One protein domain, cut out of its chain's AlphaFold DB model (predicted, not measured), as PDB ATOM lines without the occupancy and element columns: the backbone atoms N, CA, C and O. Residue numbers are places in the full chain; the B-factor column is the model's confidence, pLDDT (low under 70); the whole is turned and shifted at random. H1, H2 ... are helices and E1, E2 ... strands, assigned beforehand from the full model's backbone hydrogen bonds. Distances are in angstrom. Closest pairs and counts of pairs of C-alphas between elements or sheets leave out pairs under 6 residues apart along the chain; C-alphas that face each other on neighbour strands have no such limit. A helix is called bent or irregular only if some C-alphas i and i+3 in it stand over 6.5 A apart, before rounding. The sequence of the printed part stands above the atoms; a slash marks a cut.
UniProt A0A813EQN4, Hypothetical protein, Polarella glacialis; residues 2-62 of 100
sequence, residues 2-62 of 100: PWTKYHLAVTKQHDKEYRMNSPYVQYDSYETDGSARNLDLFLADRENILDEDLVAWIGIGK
ATOM      1  N   PRO A   2      95.033  79.574  65.663       61.47
ATOM      2  CA  PRO A   2      93.947  78.755  65.123       61.47
ATOM      3  C   PRO A   2      93.672  77.454  65.916       61.47
ATOM      4  O   PRO A   2      92.689  76.775  65.652       61.47
ATOM      5  N   TRP A   3      94.480  77.136  66.935       69.56
ATOM      6  CA  TRP A   3      94.317  75.971  67.819       69.56
ATOM      7  C   TRP A   3      93.560  76.233  69.133       69.56
ATOM      8  O   TRP A   3      93.317  75.294  69.881       69.56
ATOM      9  N   THR A   4      93.179  77.478  69.450       79.12
ATOM     10  CA  THR A   4      92.425  77.806  70.685       79.12
ATOM     11  C   THR A   4      90.938  78.055  70.435       79.12
ATOM     12  O   THR A   4      90.222  78.486  71.333       79.12
ATOM     13  N   LYS A   5      90.468  77.836  69.202       85.94
ATOM     14  CA  LYS A   5      89.086  78.109  68.783       85.94
ATOM     15  C   LYS A   5      88.070  77.156  69.421       85.94
ATOM     16  O   LYS A   5      86.918  77.534  69.612       85.94
ATOM     17  N   TYR A   6      88.501  75.941  69.754       90.12
ATOM     18  CA  TYR A   6      87.656  74.879  70.289       90.12
ATOM     19  C   TYR A   6      88.158  74.454  71.671       90.12
ATOM     20  O   TYR A   6      89.346  74.188  71.840       90.12
ATOM     21  N   HIS A   7      87.257  74.352  72.652       92.25
ATOM     22  CA  HIS A   7      87.571  73.696  73.931       92.25
ATOM     23  C   HIS A   7      87.694  72.174  73.759       92.25
ATOM     24  O   HIS A   7      88.509  71.533  74.414       92.25
ATOM     25  N   LEU A   8      86.899  71.604  72.850       94.00
ATOM     26  CA  LEU A   8      86.953  70.210  72.430       94.00
ATOM     27  C   LEU A   8      86.645  70.134  70.933       94.00
ATOM     28  O   LEU A   8      85.673  70.735  70.472       94.00
ATOM     29  N   ALA A   9      87.439  69.362  70.205       93.38
ATOM     30  CA  ALA A   9      87.143  68.913  68.853       93.38
ATOM     31  C   ALA A   9      87.444  67.415  68.737       93.38
ATOM     32  O   ALA A   9      88.333  66.905  69.419       93.38
ATOM     33  N   VAL A  10      86.695  66.715  67.886       95.12
ATOM     34  CA  VAL A  10      86.855  65.276  67.656       95.12
ATOM     35  C   VAL A  10      87.022  65.054  66.163       95.12
ATOM     36  O   VAL A  10      86.227  65.569  65.379       95.12
ATOM     37  N   THR A  11      88.058  64.312  65.791       95.19
ATOM     38  CA  THR A  11      88.360  63.944  64.404       95.19
ATOM     39  C   THR A  11      88.509  62.431  64.306       95.19
ATOM     40  O   THR A  11      88.750  61.757  65.313       95.19
ATOM     41  N   LYS A  12      88.380  61.892  63.093       96.56
ATOM     42  CA  LYS A  12      88.837  60.535  62.796       96.56
ATOM     43  C   LYS A  12      90.371  60.488  62.860       96.56
ATOM     44  O   LYS A  12      91.038  61.500  62.642       96.56
ATOM     45  N   GLN A  13      90.937  59.342  63.230       95.62
ATOM     46  CA  GLN A  13      92.385  59.155  63.270       95.62
ATOM     47  C   GLN A  13      92.974  59.142  61.851       95.62
ATOM     48  O   GLN A  13      92.479  58.446  60.967       95.62
ATOM     49  N   HIS A  14      94.071  59.889  61.669       93.38
ATOM     50  CA  HIS A  14      94.891  59.887  60.457       93.38
ATOM     51  C   HIS A  14      96.379  59.902  60.813       93.38
ATOM     52  O   HIS A  14      96.835  60.735  61.599       93.38
ATOM     53  N   ASP A  15      97.184  59.069  60.148       92.50
ATOM     54  CA  ASP A  15      98.637  58.977  60.395       92.50
ATOM     55  C   ASP A  15      99.389  60.301  60.175       92.50
ATOM     56  O   ASP A  15     100.446  60.550  60.759       92.50
ATOM     57  N   LYS A  16      98.850  61.175  59.317       87.31
ATOM     58  CA  LYS A  16      99.451  62.472  58.967       87.31
ATOM     59  C   LYS A  16      99.002  63.622  59.877       87.31
ATOM     60  O   LYS A  16      99.542  64.720  59.746       87.31
ATOM     61  N   GLU A  17      98.083  63.374  60.811       87.81
ATOM     62  CA  GLU A  17      97.478  64.379  61.702       87.81
ATOM     63  C   GLU A  17      97.938  64.232  63.161       87.81
ATOM     64  O   GLU A  17      97.225  64.531  64.110       87.81
ATOM     65  N   TYR A  18      99.179  63.794  63.368       83.69
ATOM     66  CA  TYR A  18      99.728  63.499  64.697       83.69
ATOM     67  C   TYR A  18     100.011  64.738  65.573       83.69
ATOM     68  O   TYR A  18     100.260  64.606  66.773       83.69
ATOM     69  N   ARG A  19     100.029  65.948  64.996       81.81
ATOM     70  CA  ARG A  19     100.239  67.216  65.717       81.81
ATOM     71  C   ARG A  19      99.375  68.322  65.130       81.81
ATOM     72  O   ARG A  19      99.405  68.579  63.931       81.81
ATOM     73  N   MET A  20      98.709  69.051  66.018       78.25
ATOM     74  CA  MET A  20      97.926  70.241  65.679       78.25
ATOM     75  C   MET A  20      98.796  71.464  65.353       78.25
ATOM     76  O   MET A  20      98.273  72.457  64.868       78.25
ATOM     77  N   ASN A  21     100.103  71.437  65.639       76.69
ATOM     78  CA  ASN A  21     100.979  72.587  65.430       76.69
ATOM     79  C   ASN A  21     102.433  72.181  65.137       76.69
ATOM     80  O   ASN A  21     102.848  71.052  65.417       76.69
ATOM     81  N   SER A  22     103.210  73.129  64.616       76.50
ATOM     82  CA  SER A  22     104.625  72.990  64.270       76.50
ATOM     83  C   SER A  22     105.500  73.797  65.239       76.50
ATOM     84  O   SER A  22     105.099  74.886  65.651       76.50
ATOM     85  N   PRO A  23     106.715  73.333  65.601       78.19
ATOM     86  CA  PRO A  23     107.661  74.156  66.360       78.19
ATOM     87  C   PRO A  23     108.048  75.449  65.619       78.19
ATOM     88  O   PRO A  23     108.466  76.411  66.258       78.19
ATOM     89  N   TYR A  24     107.882  75.494  64.292       78.81
ATOM     90  CA  TYR A  24     108.239  76.646  63.464       78.81
ATOM     91  C   TYR A  24     107.196  77.774  63.481       78.81
ATOM     92  O   TYR A  24     107.531  78.908  63.148       78.81
ATOM     93  N   VAL A  25     105.982  77.520  63.988       75.19
ATOM     94  CA  VAL A  25     104.894  78.518  64.055       75.19
ATOM     95  C   VAL A  25     105.244  79.758  64.892       75.19
ATOM     96  O   VAL A  25     104.596  80.795  64.795       75.19
ATOM     97  N   GLN A  26     106.245  79.645  65.773       77.75
ATOM     98  CA  GLN A  26     106.726  80.766  66.582       77.75
ATOM     99  C   GLN A  26     107.497  81.791  65.742       77.75
ATOM    100  O   GLN A  26     107.545  82.963  66.107       77.75
ATOM    101  N   TYR A  27     108.100  81.347  64.638       79.62
ATOM    102  CA  TYR A  27     108.893  82.180  63.737       79.62
ATOM    103  C   TYR A  27     108.058  82.733  62.584       79.62
ATOM    104  O   TYR A  27     108.309  83.852  62.143       79.62
ATOM    105  N   ASP A  28     107.042  81.987  62.145       73.88
ATOM    106  CA  ASP A  28     106.039  82.459  61.199       73.88
ATOM    107  C   ASP A  28     104.640  82.011  61.644       73.88
ATOM    108  O   ASP A  28     104.241  80.856  61.520       73.88
ATOM    109  N   SER A  29     103.887  82.957  62.204       66.88
ATOM    110  CA  SER A  29     102.527  82.711  62.703       66.88
ATOM    111  C   SER A  29     101.448  82.813  61.619       66.88
ATOM    112  O   SER A  29     100.288  82.487  61.884       66.88
ATOM    113  N   TYR A  30     101.826  83.252  60.415       65.00
ATOM    114  CA  TYR A  30     100.963  83.365  59.240       65.00
ATOM    115  C   TYR A  30     101.331  82.342  58.161       65.00
ATOM    116  O   TYR A  30     100.811  82.439  57.051       65.00
ATOM    117  N   GLU A  31     102.207  81.386  58.487       62.06
ATOM    118  CA  GLU A  31     102.872  80.514  57.525       62.06
ATOM    119  C   GLU A  31     101.874  79.850  56.563       62.06
ATOM    120  O   GLU A  31     100.991  79.076  56.937       62.06
ATOM    121  N   THR A  32     102.012  80.207  55.289       52.84
ATOM    122  CA  THR A  32     101.118  79.819  54.189       52.84
ATOM    123  C   THR A  32     101.569  78.557  53.452       52.84
ATOM    124  O   THR A  32     100.917  78.158  52.490       52.84
ATOM    125  N   ASP A  33     102.684  77.936  53.849       54.84
ATOM    126  CA  ASP A  33     103.278  76.799  53.127       54.84
ATOM    127  C   ASP A  33     102.610  75.438  53.441       54.84
ATOM    128  O   ASP A  33     102.911  74.427  52.805       54.84
ATOM    129  N   GLY A  34     101.672  75.418  54.397       55.81
ATOM    130  CA  GLY A  34     100.949  74.225  54.842       55.81
ATOM    131  C   GLY A  34     101.529  73.523  56.080       55.81
ATOM    132  O   GLY A  34     100.934  72.541  56.532       55.81
ATOM    133  N   SER A  35     102.636  74.009  56.662       56.81
ATOM    134  CA  SER A  35     103.174  73.515  57.943       56.81
ATOM    135  C   SER A  35     102.400  74.039  59.162       56.81
ATOM    136  O   SER A  35     102.315  73.341  60.182       56.81
ATOM    137  N   ALA A  36     101.740  75.197  59.038       57.16
ATOM    138  CA  ALA A  36     100.749  75.687  59.992       57.16
ATOM    139  C   ALA A  36      99.496  74.791  59.983       57.16
ATOM    140  O   ALA A  36      98.465  75.091  59.380       57.16
ATOM    141  N   ARG A  37      99.595  73.646  60.662       69.25
ATOM    142  CA  ARG A  37      98.455  72.779  60.958       69.25
ATOM    143  C   ARG A  37      97.475  73.547  61.841       69.25
ATOM    144  O   ARG A  37      97.867  74.286  62.743       69.25
ATOM    145  N   ASN A  38      96.188  73.391  61.567       74.81
ATOM    146  CA  ASN A  38      95.143  73.851  62.462       74.81
ATOM    147  C   ASN A  38      93.988  72.849  62.493       74.81
ATOM    148  O   ASN A  38      93.828  72.038  61.586       74.81
ATOM    149  N   LEU A  39      93.183  72.933  63.548       85.81
ATOM    150  CA  LEU A  39      92.003  72.088  63.724       85.81
ATOM    151  C   LEU A  39      90.943  72.308  62.639       85.81
ATOM    152  O   LEU A  39      90.235  71.372  62.292       85.81
ATOM    153  N   ASP A  40      90.838  73.521  62.092       87.12
ATOM    154  CA  ASP A  40      89.877  73.825  61.026       87.12
ATOM    155  C   ASP A  40      90.144  72.983  59.763       87.12
ATOM    156  O   ASP A  40      89.193  72.609  59.085       87.12
ATOM    157  N   LEU A  41      91.407  72.645  59.470       86.62
ATOM    158  CA  LEU A  41      91.793  71.769  58.360       86.62
ATOM    159  C   LEU A  41      91.362  70.320  58.603       86.62
ATOM    160  O   LEU A  41      90.794  69.716  57.701       86.62
ATOM    161  N   PHE A  42      91.581  69.794  59.812       89.06
ATOM    162  CA  PHE A  42      91.199  68.417  60.173       89.06
ATOM    163  C   PHE A  42      89.676  68.237  60.269       89.06
ATOM    164  O   PHE A  42      89.168  67.128  60.222       89.06
ATOM    165  N   LEU A  43      88.930  69.333  60.436       91.19
ATOM    166  CA  LEU A  43      87.466  69.329  60.512       91.19
ATOM    167  C   LEU A  43      86.793  69.682  59.173       91.19
ATOM    168  O   LEU A  43      85.561  69.689  59.088       91.19
ATOM    169  N   ALA A  44      87.565  70.046  58.145       91.19
ATOM    170  CA  ALA A  44      87.030  70.608  56.905       91.19
ATOM    171  C   ALA A  44      86.294  69.574  56.040       91.19
ATOM    172  O   ALA A  44      85.327  69.921  55.358       91.19
ATOM    173  N   ASP A  45      86.751  68.325  56.064       89.69
ATOM    174  CA  ASP A  45      86.209  67.214  55.280       89.69
ATOM    175  C   ASP A  45      84.906  66.632  55.851       89.69
ATOM    176  O   ASP A  45      84.155  65.989  55.116       89.69
ATOM    177  N   ARG A  46      84.587  66.939  57.118       93.69
ATOM    178  CA  ARG A  46      83.370  66.507  57.824       93.69
ATOM    179  C   ARG A  46      83.177  64.993  57.769       93.69
ATOM    180  O   ARG A  46      82.067  64.517  57.510       93.69
ATOM    181  N   GLU A  47      84.252  64.250  57.994       96.12
ATOM    182  CA  GLU A  47      84.191  62.795  58.053       96.12
ATOM    183  C   GLU A  47      83.170  62.290  59.083       96.12
ATOM    184  O   GLU A  47      82.881  62.930  60.100       96.12
ATOM    185  N   ASN A  48      82.609  61.111  58.807       96.62
ATOM    186  CA  ASN A  48      81.804  60.404  59.792       96.62
ATOM    187  C   ASN A  48      82.714  59.920  60.934       96.62
ATOM    188  O   ASN A  48      83.797  59.401  60.683       96.62
ATOM    189  N   ILE A  49      82.241  60.076  62.169       97.06
ATOM    190  CA  ILE A  49      82.955  59.739  63.409       97.06
ATOM    191  C   ILE A  49      82.218  58.682  64.250       97.06
ATOM    192  O   ILE A  49      82.584  58.431  65.396       97.06
ATOM    193  N   LEU A  50      81.135  58.098  63.730       97.94
ATOM    194  CA  LEU A  50      80.389  57.041  64.414       97.94
ATOM    195  C   LEU A  50      81.096  55.692  64.245       97.94
ATOM    196  O   LEU A  50      81.274  55.250  63.114       97.94
ATOM    197  N   ASP A  51      81.428  55.038  65.361       97.69
ATOM    198  CA  ASP A  51      82.110  53.732  65.415       97.69
ATOM    199  C   ASP A  51      83.471  53.692  64.687       97.69
ATOM    200  O   ASP A  51      83.859  52.682  64.103       97.69
ATOM    201  N   GLU A  52      84.214  54.798  64.751       98.00
ATOM    202  CA  GLU A  52      85.534  54.960  64.130       98.00
ATOM    203  C   GLU A  52      86.663  55.039  65.173       98.00
ATOM    204  O   GLU A  52      86.420  55.151  66.377       98.00
ATOM    205  N   ASP A  53      87.915  55.014  64.707       97.81
ATOM    206  CA  ASP A  53      89.070  55.401  65.524       97.81
ATOM    207  C   ASP A  53      89.113  56.932  65.654       97.81
ATOM    208  O   ASP A  53      89.133  57.648  64.649       97.81
ATOM    209  N   LEU A  54      89.078  57.434  66.890       97.25
ATOM    210  CA  LEU A  54      88.836  58.843  67.194       97.25
ATOM    211  C   LEU A  54      90.013  59.495  67.910       97.25
ATOM    212  O   LEU A  54      90.603  58.942  68.838       97.25
ATOM    213  N   VAL A  55      90.255  60.756  67.559       95.75
ATOM    214  CA  VAL A  55      91.194  61.639  68.249       95.75
ATOM    215  C   VAL A  55      90.423  62.798  68.876       95.75
ATOM    216  O   VAL A  55      89.726  63.547  68.193       95.75
ATOM    217  N   ALA A  56      90.560  62.958  70.195       94.88
ATOM    218  CA  ALA A  56      90.005  64.087  70.935       94.88
ATOM    219  C   ALA A  56      91.072  65.172  71.149       94.88
ATOM    220  O   ALA A  56      92.067  64.966  71.846       94.88
ATOM    221  N   TRP A  57      90.830  66.354  70.592       93.19
ATOM    222  CA  TRP A  57      91.667  67.539  70.745       93.19
ATOM    223  C   TRP A  57      91.082  68.438  71.835       93.19
ATOM    224  O   TRP A  57      90.012  69.020  71.656       93.19
ATOM    225  N   ILE A  58      91.772  68.545  72.972       93.38
ATOM    226  CA  ILE A  58      91.274  69.254  74.160       93.38
ATOM    227  C   ILE A  58      92.058  70.557  74.345       93.38
ATOM    228  O   ILE A  58      93.255  70.547  74.639       93.38
ATOM    229  N   GLY A  59      91.369  71.684  74.177       91.25
ATOM    230  CA  GLY A  59      91.900  73.022  74.403       91.25
ATOM    231  C   GLY A  59      91.664  73.460  75.845       91.25
ATOM    232  O   GLY A  59      90.525  73.667  76.254       91.25
ATOM    233  N   ILE A  60      92.741  73.631  76.613       92.00
ATOM    234  CA  ILE A  60      92.682  74.088  78.006       92.00
ATOM    235  C   ILE A  60      93.558  75.320  78.147       92.00
ATOM    236  O   ILE A  60      94.711  75.337  77.720       92.00
ATOM    237  N   GLY A  61      93.010  76.353  78.772       89.69
ATOM    238  CA  GLY A  61      93.723  77.588  79.034       89.69
ATOM    239  C   GLY A  61      93.142  78.305  80.237       89.69
ATOM    240  O   GLY A  61      92.075  77.960  80.744       89.69
ATOM    241  N   LYS A  62      93.869  79.315  80.695       89.06
ATOM    242  CA  LYS A  62      93.438  80.221  81.749       89.06
ATOM    243  C   LYS A  62      93.851  81.622  81.356       89.06
ATOM    244  O   LYS A  62      94.992  81.843  80.956       89.06
TER     245      LYS A  62
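Overview. This is residues 2 to 62 of the 100 residues of the protein "Hypothetical protein" of Polarella glacialis (UniProt A0A813EQN4). What is the picture? There is little regular structure: a two-stranded ribbon, E1 and E2, with a short link reaching out from E1 to the small helix H1, a long link leading back to H2 near E1, and another long link from H2 to E2. What makes it up? The printed part has 61 residues, 18 in named elements, mixed, in the order E1, H1, H2, E2, the strands antiparallel. How large? It is only just compact, close to loose, radius of gyration of the C-alphas 12.3 A, spanning 39 by 30 by 16 A.

Along the chain. Where is E1? Residues 8 to 12, 13.8 A, from C-alpha 8 at (86.953, 70.210, 72.430). What follows? H1 is residues 23 to 26, 6.7 A and only just irregular; H2 is 39 to 42, 5.2 A; E2 is 54 to 58, 12.8 A, ending at C-alpha 58 (91.274, 69.254, 74.160).

Arrangement. How do strands pair? E1 and E2 are antiparallel at 158 degrees; N 57 and O 9, 2.8 A, are within hydrogen-bond range. And the helices? The closest C-alphas of E1 and H2, Thr 11 and Phe 42, are 6.8 A apart; H1 is apart from H2 and E2. Both helices are too short for an O i to N i+4 pair.

Size, cuts and confidence. Any cut? The printed part has none. Which links are long? H1 to H2 and H2 to E2. Where is pLDDT under 70? At residues 2 to 3 and 29 to 37.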